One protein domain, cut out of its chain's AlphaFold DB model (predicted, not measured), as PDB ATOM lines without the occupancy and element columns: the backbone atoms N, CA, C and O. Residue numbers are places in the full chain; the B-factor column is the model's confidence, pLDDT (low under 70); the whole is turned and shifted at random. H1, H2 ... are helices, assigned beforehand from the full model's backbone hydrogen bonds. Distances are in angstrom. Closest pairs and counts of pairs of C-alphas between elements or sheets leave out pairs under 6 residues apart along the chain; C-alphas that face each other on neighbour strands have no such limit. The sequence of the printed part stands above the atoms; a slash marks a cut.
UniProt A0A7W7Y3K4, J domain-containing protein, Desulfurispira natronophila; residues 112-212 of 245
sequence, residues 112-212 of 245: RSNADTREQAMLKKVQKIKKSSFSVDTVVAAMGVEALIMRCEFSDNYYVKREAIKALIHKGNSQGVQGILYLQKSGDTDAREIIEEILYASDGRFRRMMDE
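This is residues 112 to 212 of the 245 residues of the protein "J domain-containing protein" of Desulfurispira natronophila (UniProt A0A7W7Y3K4). A three-helix bundle, H3, H4 and H5, running up and down, makes the core; H6 packs on H4 and H5, and H1 crosses H5 steeply, its residues 112 to 117 sticking out. Short H2 packs on H4, while H7 lies loosely near H1 and H6 and touches neither. The printed part has 101 residues with seven named helices, H1 to H7 in order, and no named strand; the class is all helix. It is compact, with a radius of gyration of the C-alphas of 12.7 A and spans of 34 by 30 by 23 A.

H1, residues 112 to 128, touches H5, residues 174 to 185, with its residues 119 to 126 alone; the closest C-alphas, of Leu 123 and Val 177, are 6.2 A apart. Their lines stand at a steep tilt of 68 degrees, only just short of about perpendicular, opposite ways. H2, residues 138 to 141, touches H4, residues 158 to 171, closest at the C-alphas of Ala 141 and Ala 167, 4.9 A apart. H3, residues 145 to 154, forms a helical hairpin with H4: a shallow tilt of 18 degrees, opposite ways, with the closest C-alphas, of Cys 152 and Lys 161, 4.4 A apart. H4 and H5 form another, at 34 degrees, only just shallow; the closest C-alphas, of Leu 168 and Gly 176, are 4.9 A apart. H3 and H5 touch and run the same way at a shallow tilt of 17 degrees, with the C-alphas of Val 145 and Gly 176 closest, at 5.9 A. H6, residues 189 to 200, touches H4 at a steep tilt of 45 degrees, the same way, the C-alphas of Arg 162 and Ile 194 being closest at 6.2 A. H7, residues 205 to 211, is close to H6 but not clearly touching it, and H7 and H1 are near each other. In H1, H3, H4, H5 and H6 every O i to N i+4 pair is within hydrogen-bond range; in H7 2 of 3 are, and H2 is too short for such a pair.

H1 begins at C-alpha 112, (8.309, -5.646, -26.434), and is 24.1 A long. H2 is 4.9 A, H3 14.4 A, H4 20.2 A, H5 16.6 A and H6 16.0 A long. H7, 10.7 A long, ends at C-alpha 211, (-7.660, -10.415, -35.451).

The two C-alphas farthest apart, of Val 139 and Glu 212, are 36.6 A apart. The printed part has no cut and no long link. Residues 112 to 116, 130 to 133 and 201 to 212 have pLDDT under 70; the mean of the printed part is 78.6.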
ATOM      1  N   ARG A 112       7.320  -4.574 -26.242       49.56
ATOM      2  CA  ARG A 112       8.309  -5.646 -26.434       49.56
ATOM      3  C   ARG A 112       7.803  -6.998 -25.938       49.56
ATOM      4  O   ARG A 112       7.854  -7.953 -26.700       49.56
ATOM      5  N   SER A 113       7.212  -7.058 -24.741       54.03
ATOM      6  CA  SER A 113       6.663  -8.315 -24.211       54.03
ATOM      7  C   SER A 113       5.560  -8.900 -25.104       54.03
ATOM      8  O   SER A 113       5.484 -10.116 -25.263       54.03
ATOM      9  N   ASN A 114       4.746  -8.058 -25.752       56.94
ATOM     10  CA  ASN A 114       3.725  -8.518 -26.701       56.94
ATOM     11  C   ASN A 114       4.309  -9.011 -28.036       56.94
ATOM     12  O   ASN A 114       3.827 -10.003 -28.582       56.94
ATOM     13  N   ALA A 115       5.348  -8.354 -28.561       54.03
ATOM     14  CA  ALA A 115       6.029  -8.805 -29.777       54.03
ATOM     15  C   ALA A 115       6.746 -10.146 -29.555       54.03
ATOM     16  O   ALA A 115       6.597 -11.052 -30.375       54.03
ATOM     17  N   ASP A 116       7.416 -10.294 -28.410       61.81
ATOM     18  CA  ASP A 116       8.078 -11.536 -28.007       61.81
ATOM     19  C   ASP A 116       7.053 -12.666 -27.813       61.81
ATOM     20  O   ASP A 116       7.284 -13.802 -28.224       61.81
ATOM     21  N   THR A 117       5.866 -12.350 -27.283       73.81
ATOM     22  CA  THR A 117       4.763 -13.318 -27.154       73.81
ATOM     23  C   THR A 117       4.231 -13.759 -28.521       73.81
ATOM     24  O   THR A 117       4.007 -14.952 -28.743       73.81
ATOM     25  N   ARG A 118       4.068 -12.827 -29.473       73.25
ATOM     26  CA  ARG A 118       3.589 -13.139 -30.833       73.25
ATOM     27  C   ARG A 118       4.607 -13.951 -31.632       73.25
ATOM     28  O   ARG A 118       4.217 -14.905 -32.303       73.25
ATOM     29  N   GLU A 119       5.890 -13.602 -31.561       75.81
ATOM     30  CA  GLU A 119       6.964 -14.350 -32.224       75.81
ATOM     31  C   GLU A 119       7.064 -15.775 -31.671       75.81
ATOM     32  O   GLU A 119       7.089 -16.733 -32.445       75.81
ATOM     33  N   GLN A 120       7.010 -15.942 -30.346       79.62
ATOM     34  CA  GLN A 120       7.007 -17.265 -29.719       79.62
ATOM     35  C   GLN A 120       5.762 -18.089 -30.083       79.62
ATOM     36  O   GLN A 120       5.874 -19.292 -30.327       79.62
ATOM     37  N   ALA A 121       4.580 -17.466 -30.153       79.88
ATOM     38  CA  ALA A 121       3.349 -18.139 -30.571       79.88
ATOM     39  C   ALA A 121       3.417 -18.600 -32.038       79.88
ATOM     40  O   ALA A 121       3.052 -19.739 -32.347       79.88
ATOM     41  N   MET A 122       3.937 -17.749 -32.928       78.31
ATOM     42  CA  MET A 122       4.172 -18.087 -34.334       78.31
ATOM     43  C   MET A 122       5.203 -19.202 -34.484       78.31
ATOM     44  O   MET A 122       4.955 -20.153 -35.218       78.31
ATOM     45  N   LEU A 123       6.318 -19.143 -33.755       81.44
ATOM     46  CA  LEU A 123       7.354 -20.173 -33.800       81.44
ATOM     47  C   LEU A 123       6.808 -21.540 -33.384       81.44
ATOM     48  O   LEU A 123       6.977 -22.514 -34.116       81.44
ATOM     49  N   LYS A 124       6.071 -21.600 -32.268       81.06
ATOM     50  CA  LYS A 124       5.405 -22.835 -31.826       81.06
ATOM     51  C   LYS A 124       4.446 -23.378 -32.889       81.06
ATOM     52  O   LYS A 124       4.352 -24.589 -33.057       81.06
ATOM     53  N   LYS A 125       3.745 -22.507 -33.623       74.50
ATOM     54  CA  LYS A 125       2.837 -22.916 -34.705       74.50
ATOM     55  C   LYS A 125       3.566 -23.418 -35.936       74.50
ATOM     56  O   LYS A 125       3.252 -24.508 -36.394       74.50
ATOM     57  N   VAL A 126       4.544 -22.669 -36.428       80.62
ATOM     58  CA  VAL A 126       5.350 -23.064 -37.585       80.62
ATOM     59  C   VAL A 126       6.044 -24.404 -37.322       80.62
ATOM     60  O   VAL A 126       6.056 -25.262 -38.194       80.62
ATOM     61  N   GLN A 127       6.531 -24.637 -36.100       80.75
ATOM     62  CA  GLN A 127       7.097 -25.933 -35.707       80.75
ATOM     63  C   GLN A 127       6.049 -27.050 -35.596       80.75
ATOM     64  O   GLN A 127       6.359 -28.211 -35.852       80.75
ATOM     65  N   LYS A 128       4.810 -26.720 -35.205       77.56
ATOM     66  CA  LYS A 128       3.701 -27.682 -35.097       77.56
ATOM     67  C   LYS A 128       3.123 -28.072 -36.458       77.56
ATOM     68  O   LYS A 128       2.566 -29.165 -36.581       77.56
ATOM     69  N   ILE A 129       3.239 -27.208 -37.466       76.00
ATOM     70  CA  ILE A 129       2.908 -27.555 -38.847       76.00
ATOM     71  C   ILE A 129       3.817 -28.721 -39.241       76.00
ATOM     72  O   ILE A 129       5.030 -28.578 -39.390       76.00
ATOM     73  N   LYS A 130       3.226 -29.915 -39.357       62.94
ATOM     74  CA  LYS A 130       3.964 -31.111 -39.765       62.94
ATOM     75  C   LYS A 130       4.588 -30.825 -41.126       62.94
ATOM     76  O   LYS A 130       3.887 -30.394 -42.036       62.94
ATOM     77  N   LYS A 131       5.878 -31.128 -41.294       61.94
ATOM     78  CA  LYS A 131       6.588 -30.978 -42.579       61.94
ATOM     79  C   LYS A 131       5.912 -31.723 -43.744       61.94
ATOM     80  O   LYS A 131       6.173 -31.393 -44.888       61.94
ATOM     81  N   SER A 132       5.029 -32.683 -43.459       53.88
ATOM     82  CA  SER A 132       4.198 -33.403 -44.431       53.88
ATOM     83  C   SER A 132       2.921 -32.662 -44.863       53.88
ATOM     84  O   SER A 132       2.173 -33.185 -45.679       53.88
ATOM     85  N   SER A 133       2.622 -31.488 -44.294       68.44
ATOM     86  CA  SER A 133       1.412 -30.709 -44.600       68.44
ATOM     87  C   SER A 133       1.430 -30.110 -46.004       68.44
ATOM     88  O   SER A 133       0.373 -29.789 -46.539       68.44
ATOM     89  N   PHE A 134       2.612 -29.899 -46.574       76.19
ATOM     90  CA  PHE A 134       2.794 -29.387 -47.924       76.19
ATOM     91  C   PHE A 134       4.200 -29.737 -48.412       76.19
ATOM     92  O   PHE A 134       5.149 -29.767 -47.626       76.19
ATOM     93  N   SER A 135       4.340 -29.984 -49.713       82.19
ATOM     94  CA  SER A 135       5.643 -30.087 -50.365       82.19
ATOM     95  C   SER A 135       6.193 -28.692 -50.668       82.19
ATOM     96  O   SER A 135       5.438 -27.748 -50.926       82.19
ATOM     97  N   VAL A 136       7.517 -28.575 -50.601       85.88
ATOM     98  CA  VAL A 136       8.275 -27.383 -50.992       85.88
ATOM     99  C   VAL A 136       9.351 -27.835 -51.957       85.88
ATOM    100  O   VAL A 136       9.993 -28.861 -51.717       85.88
ATOM    101  N   ASP A 137       9.562 -27.072 -53.023       88.38
ATOM    102  CA  ASP A 137      10.689 -27.310 -53.919       88.38
ATOM    103  C   ASP A 137      12.015 -27.260 -53.138       88.38
ATOM    104  O   ASP A 137      12.315 -26.292 -52.435       88.38
ATOM    105  N   THR A 138      12.821 -28.312 -53.281       87.19
ATOM    106  CA  THR A 138      14.155 -28.444 -52.682       87.19
ATOM    107  C   THR A 138      15.068 -27.249 -52.960       87.19
ATOM    108  O   THR A 138      15.774 -26.803 -52.051       87.19
ATOM    109  N   VAL A 139      15.016 -26.677 -54.168       86.25
ATOM    110  CA  VAL A 139      15.851 -25.527 -54.548       86.25
ATOM    111  C   VAL A 139      15.441 -24.291 -53.753       86.25
ATOM    112  O   VAL A 139      16.289 -23.558 -53.248       86.25
ATOM    113  N   VAL A 140      14.135 -24.078 -53.587       86.94
ATOM    114  CA  VAL A 140      13.586 -22.948 -52.825       86.94
ATOM    115  C   VAL A 140      13.789 -23.160 -51.324       86.94
ATOM    116  O   VAL A 140      14.185 -22.235 -50.616       86.94
ATOM    117  N   ALA A 141      13.614 -24.384 -50.827       87.31
ATOM    118  CA  ALA A 141      13.842 -24.736 -49.427       87.31
ATOM    119  C   ALA A 141      15.299 -24.497 -48.984       87.31
ATOM    120  O   ALA A 141      15.541 -24.107 -47.832       87.31
ATOM    121  N   ALA A 142      16.264 -24.680 -49.893       86.69
ATOM    122  CA  ALA A 142      17.684 -24.433 -49.647       86.69
ATOM    123  C   ALA A 142      18.052 -22.937 -49.566       86.69
ATOM    124  O   ALA A 142      19.083 -22.595 -48.987       86.69
ATOM    125  N   MET A 143      17.215 -22.026 -50.077       86.31
ATOM    126  CA  MET A 143      17.520 -20.588 -50.099       86.31
ATOM    127  C   MET A 143      17.607 -19.975 -48.697       86.31
ATOM    128  O   MET A 143      16.974 -20.442 -47.748       86.31
ATOM    129  N   GLY A 144      18.377 -18.895 -48.559       87.69
ATOM    130  CA  GLY A 144      18.411 -18.091 -47.333       87.69
ATOM    131  C   GLY A 144      17.073 -17.394 -47.061       87.69
ATOM    132  O   GLY A 144      16.309 -17.121 -47.987       87.69
ATOM    133  N   VAL A 145      16.793 -17.074 -45.795       86.62
ATOM    134  CA  VAL A 145      15.548 -16.394 -45.384       86.62
ATOM    135  C   VAL A 145      15.371 -15.074 -46.136       86.62
ATOM    136  O   VAL A 145      14.286 -14.784 -46.631       86.62
ATOM    137  N   GLU A 146      16.442 -14.302 -46.306       82.50
ATOM    138  CA  GLU A 146      16.396 -13.029 -47.026       82.50
ATOM    139  C   GLU A 146      16.106 -13.207 -48.517       82.50
ATOM    140  O   GLU A 146      15.374 -12.409 -49.094       82.50
ATOM    141  N   ALA A 147      16.620 -14.270 -49.140       82.69
ATOM    142  CA  ALA A 147      16.314 -14.584 -50.534       82.69
ATOM    143  C   ALA A 147      14.836 -14.946 -50.727       82.69
ATOM    144  O   ALA A 147      14.223 -14.540 -51.714       82.69
ATOM    145  N   LEU A 148      14.250 -15.647 -49.757       88.44
ATOM    146  CA  LEU A 148      12.824 -15.958 -49.749       88.44
ATOM    147  C   LEU A 148      11.974 -14.697 -49.562       88.44
ATOM    148  O   LEU A 148      11.034 -14.489 -50.324       88.44
ATOM    149  N   ILE A 149      12.346 -13.813 -48.630       87.44
ATOM    150  CA  ILE A 149      11.676 -12.513 -48.452       87.44
ATOM    151  C   ILE A 149      11.738 -11.694 -49.749       87.44
ATOM    152  O   ILE A 149      10.714 -11.180 -50.190       87.44
ATOM    153  N   MET A 150      12.902 -11.619 -50.405       81.38
ATOM    154  CA  MET A 150      13.036 -10.910 -51.684       81.38
ATOM    155  C   MET A 150      12.134 -11.498 -52.774       81.38
ATOM    156  O   MET A 150      11.523 -10.753 -53.539       81.38
ATOM    157  N   ARG A 151      12.019 -12.827 -52.851       85.81
ATOM    158  CA  ARG A 151      11.093 -13.471 -53.791       85.81
ATOM    159  C   ARG A 151       9.643 -13.102 -53.510       85.81
ATOM    160  O   ARG A 151       8.899 -12.909 -54.462       85.81
ATOM    161  N   CYS A 152       9.252 -12.973 -52.245       88.06
ATOM    162  CA  CYS A 152       7.910 -12.520 -51.898       88.06
ATOM    163  C   CYS A 152       7.673 -11.062 -52.316       88.06
ATOM    164  O   CYS A 152       6.672 -10.787 -52.959       88.06
ATOM    165  N   GLU A 153       8.596 -10.149 -52.005       84.44
ATOM    166  CA  GLU A 153       8.371  -8.709 -52.203       84.44
ATOM    167  C   GLU A 153       8.513  -8.220 -53.650       84.44
ATOM    168  O   GLU A 153       7.907  -7.216 -54.019       84.44
ATOM    169  N   PHE A 154       9.351  -8.876 -54.459       81.44
ATOM    170  CA  PHE A 154       9.718  -8.384 -55.797       81.44
ATOM    171  C   PHE A 154       9.247  -9.286 -56.939       81.44
ATOM    172  O   PHE A 154       9.525  -8.997 -58.105       81.44
ATOM    173  N   SER A 155       8.574 -10.394 -56.634       83.75
ATOM    174  CA  SER A 155       7.886 -11.199 -57.640       83.75
ATOM    175  C   SER A 155       6.455 -10.708 -57.798       83.75
ATOM    176  O   SER A 155       5.753 -10.586 -56.807       83.75
ATOM    177  N   ASP A 156       5.990 -10.526 -59.031       81.38
ATOM    178  CA  ASP A 156       4.555 -10.337 -59.306       81.38
ATOM    179  C   ASP A 156       3.828 -11.695 -59.406       81.38
ATOM    180  O   ASP A 156       2.605 -11.769 -59.442       81.38
ATOM    181  N   ASN A 157       4.581 -12.799 -59.465       85.31
ATOM    182  CA  ASN A 157       4.027 -14.136 -59.613       85.31
ATOM    183  C   ASN A 157       3.612 -14.710 -58.251       85.31
ATOM    184  O   ASN A 157       4.467 -15.043 -57.421       85.31
ATOM    185  N   TYR A 158       2.301 -14.888 -58.079       87.50
ATOM    186  CA  TYR A 158       1.665 -15.472 -56.900       87.50
ATOM    187  C   TYR A 158       2.263 -16.829 -56.492       87.50
ATOM    188  O   TYR A 158       2.548 -17.057 -55.317       87.50
ATOM    189  N   TYR A 159       2.543 -17.719 -57.450       87.06
ATOM    190  CA  TYR A 159       3.114 -19.042 -57.169       87.06
ATOM    191  C   TYR A 159       4.520 -18.954 -56.574       87.06
ATOM    192  O   TYR A 159       4.846 -19.686 -55.640       87.06
ATOM    193  N   VAL A 160       5.342 -18.025 -57.069       87.62
ATOM    194  CA  VAL A 160       6.698 -17.801 -56.547       87.62
ATOM    195  C   VAL A 160       6.634 -17.277 -55.113       87.62
ATOM    196  O   VAL A 160       7.386 -17.755 -54.261       87.62
ATOM    197  N   LYS A 161       5.708 -16.349 -54.824       91.56
ATOM    198  CA  LYS A 161       5.462 -15.875 -53.453       91.56
ATOM    199  C   LYS A 161       5.018 -17.032 -52.555       91.56
ATOM    200  O   LYS A 161       5.528 -17.174 -51.443       91.56
ATOM    201  N   ARG A 162       4.123 -17.892 -53.055       90.31
ATOM    202  CA  ARG A 162       3.580 -19.039 -52.318       90.31
ATOM    203  C   ARG A 162       4.633 -20.068 -51.957       90.31
ATOM    204  O   ARG A 162       4.729 -20.444 -50.791       90.31
ATOM    205  N   GLU A 163       5.468 -20.467 -52.907       90.81
ATOM    206  CA  GLU A 163       6.579 -21.381 -52.630       90.81
ATOM    207  C   GLU A 163       7.609 -20.766 -51.676       90.81
ATOM    208  O   GLU A 163       8.100 -21.446 -50.775       90.81
ATOM    209  N   ALA A 164       7.886 -19.465 -51.793       91.19
ATOM    210  CA  ALA A 164       8.798 -18.792 -50.875       91.19
ATOM    211  C   ALA A 164       8.260 -18.748 -49.430       91.19
ATOM    212  O   ALA A 164       9.003 -19.025 -48.485       91.19
ATOM    213  N   ILE A 165       6.963 -18.478 -49.246       92.06
ATOM    214  CA  ILE A 165       6.312 -18.485 -47.926       92.06
ATOM    215  C   ILE A 165       6.282 -19.899 -47.340       92.06
ATOM    216  O   ILE A 165       6.627 -20.084 -46.170       92.06
ATOM    217  N   LYS A 166       5.954 -20.916 -48.144       90.81
ATOM    218  CA  LYS A 166       6.046 -22.315 -47.703       90.81
ATOM    219  C   LYS A 166       7.461 -22.677 -47.261       90.81
ATOM    220  O   LYS A 166       7.618 -23.308 -46.220       90.81
ATOM    221  N   ALA A 167       8.487 -22.258 -48.001       91.00
ATOM    222  CA  ALA A 167       9.879 -22.496 -47.630       91.00
ATOM    223  C   ALA A 167      10.261 -21.798 -46.312       91.00
ATOM    224  O   ALA A 167      10.951 -22.399 -45.484       91.00
ATOM    225  N   LEU A 168       9.775 -20.574 -46.069       90.69
ATOM    226  CA  LEU A 168       9.961 -19.873 -44.791       90.69
ATOM    227  C   LEU A 168       9.335 -20.644 -43.622       90.69
ATOM    228  O   LEU A 168       9.970 -20.793 -42.575       90.69
ATOM    229  N   ILE A 169       8.126 -21.172 -43.813       88.94
ATOM    230  CA  ILE A 169       7.431 -21.992 -42.811       88.94
ATOM    231  C   ILE A 169       8.173 -23.323 -42.615       88.94
ATOM    232  O   ILE A 169       8.445 -23.719 -41.485       88.94
ATOM    233  N   HIS A 170       8.587 -23.984 -43.698       87.44
ATOM    234  CA  HIS A 170       9.293 -25.266 -43.650       87.44
ATOM    235  C   HIS A 170      10.610 -25.197 -42.861       87.44
ATOM    236  O   HIS A 170      10.983 -26.163 -42.191       87.44
ATOM    237  N   LYS A 171      11.307 -24.051 -42.899       87.56
ATOM    238  CA  LYS A 171      12.533 -23.839 -42.114       87.56
ATOM    239  C   LYS A 171      12.292 -23.860 -40.604       87.56
ATOM    240  O   LYS A 171      13.181 -24.291 -39.876       87.56
ATOM    241  N   GLY A 172      11.134 -23.398 -40.127       81.19
ATOM    242  CA  GLY A 172      10.735 -23.502 -38.716       81.19
ATOM    243  C   GLY A 172      11.675 -22.871 -37.686       81.19
ATOM    244  O   GLY A 172      11.614 -23.217 -36.505       81.19
ATOM    245  N   ASN A 173      12.545 -21.959 -38.117       86.69
ATOM    246  CA  ASN A 173      13.487 -21.241 -37.266       86.69
ATOM    247  C   ASN A 173      12.972 -19.828 -36.938       86.69
ATOM    248  O   ASN A 173      12.054 -19.312 -37.580       86.69
ATOM    249  N   SER A 174      13.574 -19.184 -35.935       84.38
ATOM    250  CA  SER A 174      13.204 -17.820 -35.524       84.38
ATOM    251  C   SER A 174      13.318 -16.818 -36.674       84.38
ATOM    252  O   SER A 174      12.422 -16.005 -36.875       84.38
ATOM    253  N   GLN A 175      14.364 -16.925 -37.498       83.06
ATOM    254  CA  GLN A 175      14.559 -16.039 -38.648       83.06
ATOM    255  C   GLN A 175      13.447 -16.168 -39.699       83.06
ATOM    256  O   GLN A 175      12.981 -15.159 -40.221       83.06
ATOM    257  N   GLY A 176      12.975 -17.382 -39.985       84.19
ATOM    258  CA  GLY A 176      11.850 -17.619 -40.889       84.19
ATOM    259  C   GLY A 176      10.559 -17.000 -40.358       84.19
ATOM    260  O   GLY A 176       9.847 -16.331 -41.104       84.19
ATOM    261  N   VAL A 177      10.306 -17.122 -39.050       84.62
ATOM    262  CA  VAL A 177       9.165 -16.469 -38.384       84.62
ATOM    263  C   VAL A 177       9.268 -14.948 -38.461       84.62
ATOM    264  O   VAL A 177       8.278 -14.288 -38.775       84.62
ATOM    265  N   GLN A 178      10.454 -14.382 -38.233       82.31
ATOM    266  CA  GLN A 178      10.684 -12.946 -38.398       82.31
ATOM    267  C   GLN A 178      10.436 -12.500 -39.841       82.31
ATOM    268  O   GLN A 178       9.806 -11.464 -40.050       82.31
ATOM    269  N   GLY A 179      10.846 -13.302 -40.827       84.75
ATOM    270  CA  GLY A 179      10.529 -13.079 -42.237       84.75
ATOM    271  C   GLY A 179       9.025 -13.084 -42.518       84.75
ATOM    272  O   GLY A 179       8.522 -12.181 -43.178       84.75
ATOM    273  N   ILE A 180       8.277 -14.032 -41.951       87.75
ATOM    274  CA  ILE A 180       6.812 -14.093 -42.085       87.75
ATOM    275  C   ILE A 180       6.149 -12.874 -41.425       87.75
ATOM    276  O   ILE A 180       5.291 -12.232 -42.029       87.75
ATOM    277  N   LEU A 181       6.562 -12.504 -40.209       86.38
ATOM    278  CA  LEU A 181       6.057 -11.312 -39.514       86.38
ATOM    279  C   LEU A 181       6.381 -10.023 -40.277       86.38
ATOM    280  O   LEU A 181       5.584  -9.081 -40.278       86.38
ATOM    281  N   TYR A 182       7.546  -9.973 -40.916       86.75
ATOM    282  CA  TYR A 182       7.941  -8.876 -41.783       86.75
ATOM    283  C   TYR A 182       7.019  -8.773 -43.001       86.75
ATOM    284  O   TYR A 182       6.457  -7.703 -43.237       86.75
ATOM    285  N   LEU A 183       6.776  -9.883 -43.703       86.94
ATOM    286  CA  LEU A 183       5.869  -9.935 -44.852       86.94
ATOM    287  C   LEU A 183       4.423  -9.588 -44.467       86.94
ATOM    288  O   LEU A 183       3.761  -8.862 -45.202       86.94
ATOM    289  N   GLN A 184       3.958  -9.978 -43.276       84.69
ATOM    290  CA  GLN A 184       2.648  -9.549 -42.768       84.69
ATOM    291  C   GLN A 184       2.547  -8.028 -42.594       84.69
ATOM    292  O   GLN A 184       1.498  -7.441 -42.844       84.69
ATOM    293  N   LYS A 185       3.632  -7.373 -42.175       82.19
ATOM    294  CA  LYS A 185       3.682  -5.908 -42.035       82.19
ATOM    295  C   LYS A 185       3.961  -5.196 -43.359       82.19
ATOM    296  O   LYS A 185       3.727  -3.991 -43.450       82.19
ATOM    297  N   SER A 186       4.453  -5.912 -44.369       80.38
ATOM    298  CA  SER A 186       4.666  -5.379 -45.716       80.38
ATOM    299  C   SER A 186       3.330  -4.975 -46.344       80.38
ATOM    300  O   SER A 186       2.290  -5.494 -45.955       80.38
ATOM    301  N   GLY A 187       3.333  -4.029 -47.283       77.00
ATOM    302  CA  GLY A 187       2.118  -3.600 -47.989       77.00
ATOM    303  C   GLY A 187       1.625  -4.582 -49.057       77.00
ATOM    304  O   GLY A 187       0.680  -4.249 -49.762       77.00
ATOM    305  N   ASP A 188       2.265  -5.744 -49.201       82.81
ATOM    306  CA  ASP A 188       1.931  -6.748 -50.210       82.81
ATOM    307  C   ASP A 188       0.715  -7.576 -49.763       82.81
ATOM    308  O   ASP A 188       0.776  -8.330 -48.786       82.81
ATOM    309  N   THR A 189      -0.406  -7.398 -50.461       86.25
ATOM    310  CA  THR A 189      -1.671  -8.083 -50.173       86.25
ATOM    311  C   THR A 189      -1.581  -9.580 -50.427       86.25
ATOM    312  O   THR A 189      -2.059 -10.352 -49.598       86.25
ATOM    313  N   ASP A 190      -0.906  -9.997 -51.498       87.62
ATOM    314  CA  ASP A 190      -0.828 -11.408 -51.888       87.62
ATOM    315  C   ASP A 190      -0.018 -12.195 -50.862       87.62
ATOM    316  O   ASP A 190      -0.393 -13.289 -50.448       87.62
ATOM    317  N   ALA A 191       1.103 -11.620 -50.413       86.81
ATOM    318  CA  ALA A 191       1.951 -12.256 -49.413       86.81
ATOM    319  C   ALA A 191       1.190 -12.472 -48.097       86.81
ATOM    320  O   ALA A 191       1.334 -13.520 -47.467       86.81
ATOM    321  N   ARG A 192       0.358 -11.503 -47.694       88.31
ATOM    322  CA  ARG A 192      -0.513 -11.641 -46.519       88.31
ATOM    323  C   ARG A 192      -1.535 -12.746 -46.728       88.31
ATOM    324  O   ARG A 192      -1.589 -13.645 -45.898       88.31
ATOM    325  N   GLU A 193      -2.273 -12.717 -47.833       87.88
ATOM    326  CA  GLU A 193      -3.303 -13.711 -48.140       87.88
ATOM    327  C   GLU A 193      -2.741 -15.137 -48.134       87.88
ATOM    328  O   GLU A 193      -3.312 -16.025 -47.509       87.88
ATOM    329  N   ILE A 194      -1.570 -15.349 -48.733       88.62
ATOM    330  CA  ILE A 194      -0.906 -16.656 -48.748       88.62
ATOM    331  C   ILE A 194      -0.484 -17.098 -47.338       88.62
ATOM    332  O   ILE A 194      -0.638 -18.266 -46.971       88.62
ATOM    333  N   ILE A 195       0.097 -16.193 -46.539       88.38
ATOM    334  CA  ILE A 195       0.480 -16.503 -45.151       88.38
ATOM    335  C   ILE A 195      -0.761 -16.924 -44.361       88.38
ATOM    336  O   ILE A 195      -0.710 -17.887 -43.596       88.38
ATOM    337  N   GLU A 196      -1.864 -16.210 -44.552       83.19
ATOM    338  CA  GLU A 196      -3.143 -16.516 -43.931       83.19
ATOM    339  C   GLU A 196      -3.693 -17.865 -44.405       83.19
ATOM    340  O   GLU A 196      -4.022 -18.699 -43.567       83.19
ATOM    341  N   GLU A 197      -3.710 -18.132 -45.709       84.94
ATOM    342  CA  GLU A 197      -4.123 -19.416 -46.285       84.94
ATOM    343  C   GLU A 197      -3.362 -20.578 -45.627       84.94
ATOM    344  O   GLU A 197      -3.970 -21.490 -45.064       84.94
ATOM    345  N   ILE A 198      -2.027 -20.523 -45.628       83.25
ATOM    346  CA  ILE A 198      -1.185 -21.635 -45.172       83.25
ATOM    347  C   ILE A 198      -1.244 -21.795 -43.647       83.25
ATOM    348  O   ILE A 198      -1.298 -22.919 -43.138       83.25
ATOM    349  N   LEU A 199      -1.239 -20.694 -42.889       78.62
ATOM    350  CA  LEU A 199      -1.265 -20.767 -41.427       78.62
ATOM    351  C   LEU A 199      -2.669 -21.060 -40.882       78.62
ATOM    352  O   LEU A 199      -2.779 -21.788 -39.891       78.62
ATOM    353  N   TYR A 200      -3.740 -20.554 -41.500       70.19
ATOM    354  CA  TYR A 200      -5.112 -20.750 -41.014       70.19
ATOM    355  C   TYR A 200      -5.778 -22.023 -41.521       70.19
ATOM    356  O   TYR A 200      -6.604 -22.566 -40.784       70.19
ATOM    357  N   ALA A 201      -5.375 -22.570 -42.675       65.25
ATOM    358  CA  ALA A 201      -5.773 -23.925 -43.064       65.25
ATOM    359  C   ALA A 201      -5.359 -24.971 -42.008       65.25
ATOM    360  O   ALA A 201      -5.968 -26.033 -41.912       65.25
ATOM    361  N   SER A 202      -4.358 -24.656 -41.174       56.75
ATOM    362  CA  SER A 202      -3.867 -25.559 -40.133       56.75
ATOM    363  C   SER A 202      -4.592 -25.465 -38.777       56.75
ATOM    364  O   SER A 202      -4.517 -26.429 -38.014       56.75
ATOM    365  N   ASP A 203      -5.276 -24.352 -38.429       56.88
ATOM    366  CA  ASP A 203      -5.898 -24.176 -37.093       56.88
ATOM    367  C   ASP A 203      -6.807 -22.921 -36.951       56.88
ATOM    368  O   ASP A 203      -6.328 -21.791 -36.795       56.88
ATOM    369  N   GLY A 204      -8.133 -23.107 -36.886       53.06
ATOM    370  CA  GLY A 204      -9.126 -22.019 -36.781       53.06
ATOM    371  C   GLY A 204      -9.087 -21.182 -35.488       53.06
ATOM    372  O   GLY A 204      -9.644 -20.083 -35.450       53.06
ATOM    373  N   ARG A 205      -8.403 -21.640 -34.428       53.47
ATOM    374  CA  ARG A 205      -8.234 -20.875 -33.170       53.47
ATOM    375  C   ARG A 205      -7.240 -19.719 -33.286       53.47
ATOM    376  O   ARG A 205      -7.328 -18.765 -32.520       53.47
ATOM    377  N   PHE A 206      -6.317 -19.777 -34.244       53.94
ATOM    378  CA  PHE A 206      -5.321 -18.720 -34.435       53.94
ATOM    379  C   PHE A 206      -5.896 -17.465 -35.078       53.94
ATOM    380  O   PHE A 206      -5.421 -16.370 -34.805       53.94
ATOM    381  N   ARG A 207      -6.949 -17.637 -35.884       55.53
ATOM    382  CA  ARG A 207      -7.653 -16.545 -36.559       55.53
ATOM    383  C   ARG A 207      -8.122 -15.485 -35.563       55.53
ATOM    384  O   ARG A 207      -7.833 -14.313 -35.740       55.53
ATOM    385  N   ARG A 208      -8.711 -15.918 -34.442       54.88
ATOM    386  CA  ARG A 208      -9.146 -15.015 -33.362       54.88
ATOM    387  C   ARG A 208      -7.976 -14.302 -32.684       54.88
ATOM    388  O   ARG A 208      -8.042 -13.111 -32.440       54.88
ATOM    389  N   MET A 209      -6.873 -15.013 -32.454       53.38
ATOM    390  CA  MET A 209      -5.688 -14.458 -31.790       53.38
ATOM    391  C   MET A 209      -4.961 -13.394 -32.634       53.38
ATOM    392  O   MET A 209      -4.284 -12.535 -32.079       53.38
ATOM    393  N   MET A 210      -5.076 -13.453 -33.966       56.00
ATOM    394  CA  MET A 210      -4.444 -12.495 -34.882       56.00
ATOM    395  C   MET A 210      -5.352 -11.305 -35.228       56.00
ATOM    396  O   MET A 210      -4.829 -10.211 -35.432       56.00
ATOM    397  N   ASP A 211      -6.676 -11.491 -35.231       58.53
ATOM    398  CA  ASP A 211      -7.660 -10.415 -35.451       58.53
ATOM    399  C   ASP A 211      -7.778  -9.448 -34.254       58.53
ATOM    400  O   ASP A 211      -8.143  -8.286 -34.419       58.53
ATOM    401  N   GLU A 212      -7.433  -9.881 -33.040       51.19
ATOM    402  CA  GLU A 212      -7.605  -9.081 -31.814       51.19
ATOM    403  C   GLU A 212      -6.532  -7.984 -31.609       51.19
ATOM    404  O   GLU A 212      -6.562  -7.254 -30.618       51.19
TER     405      GLU A 212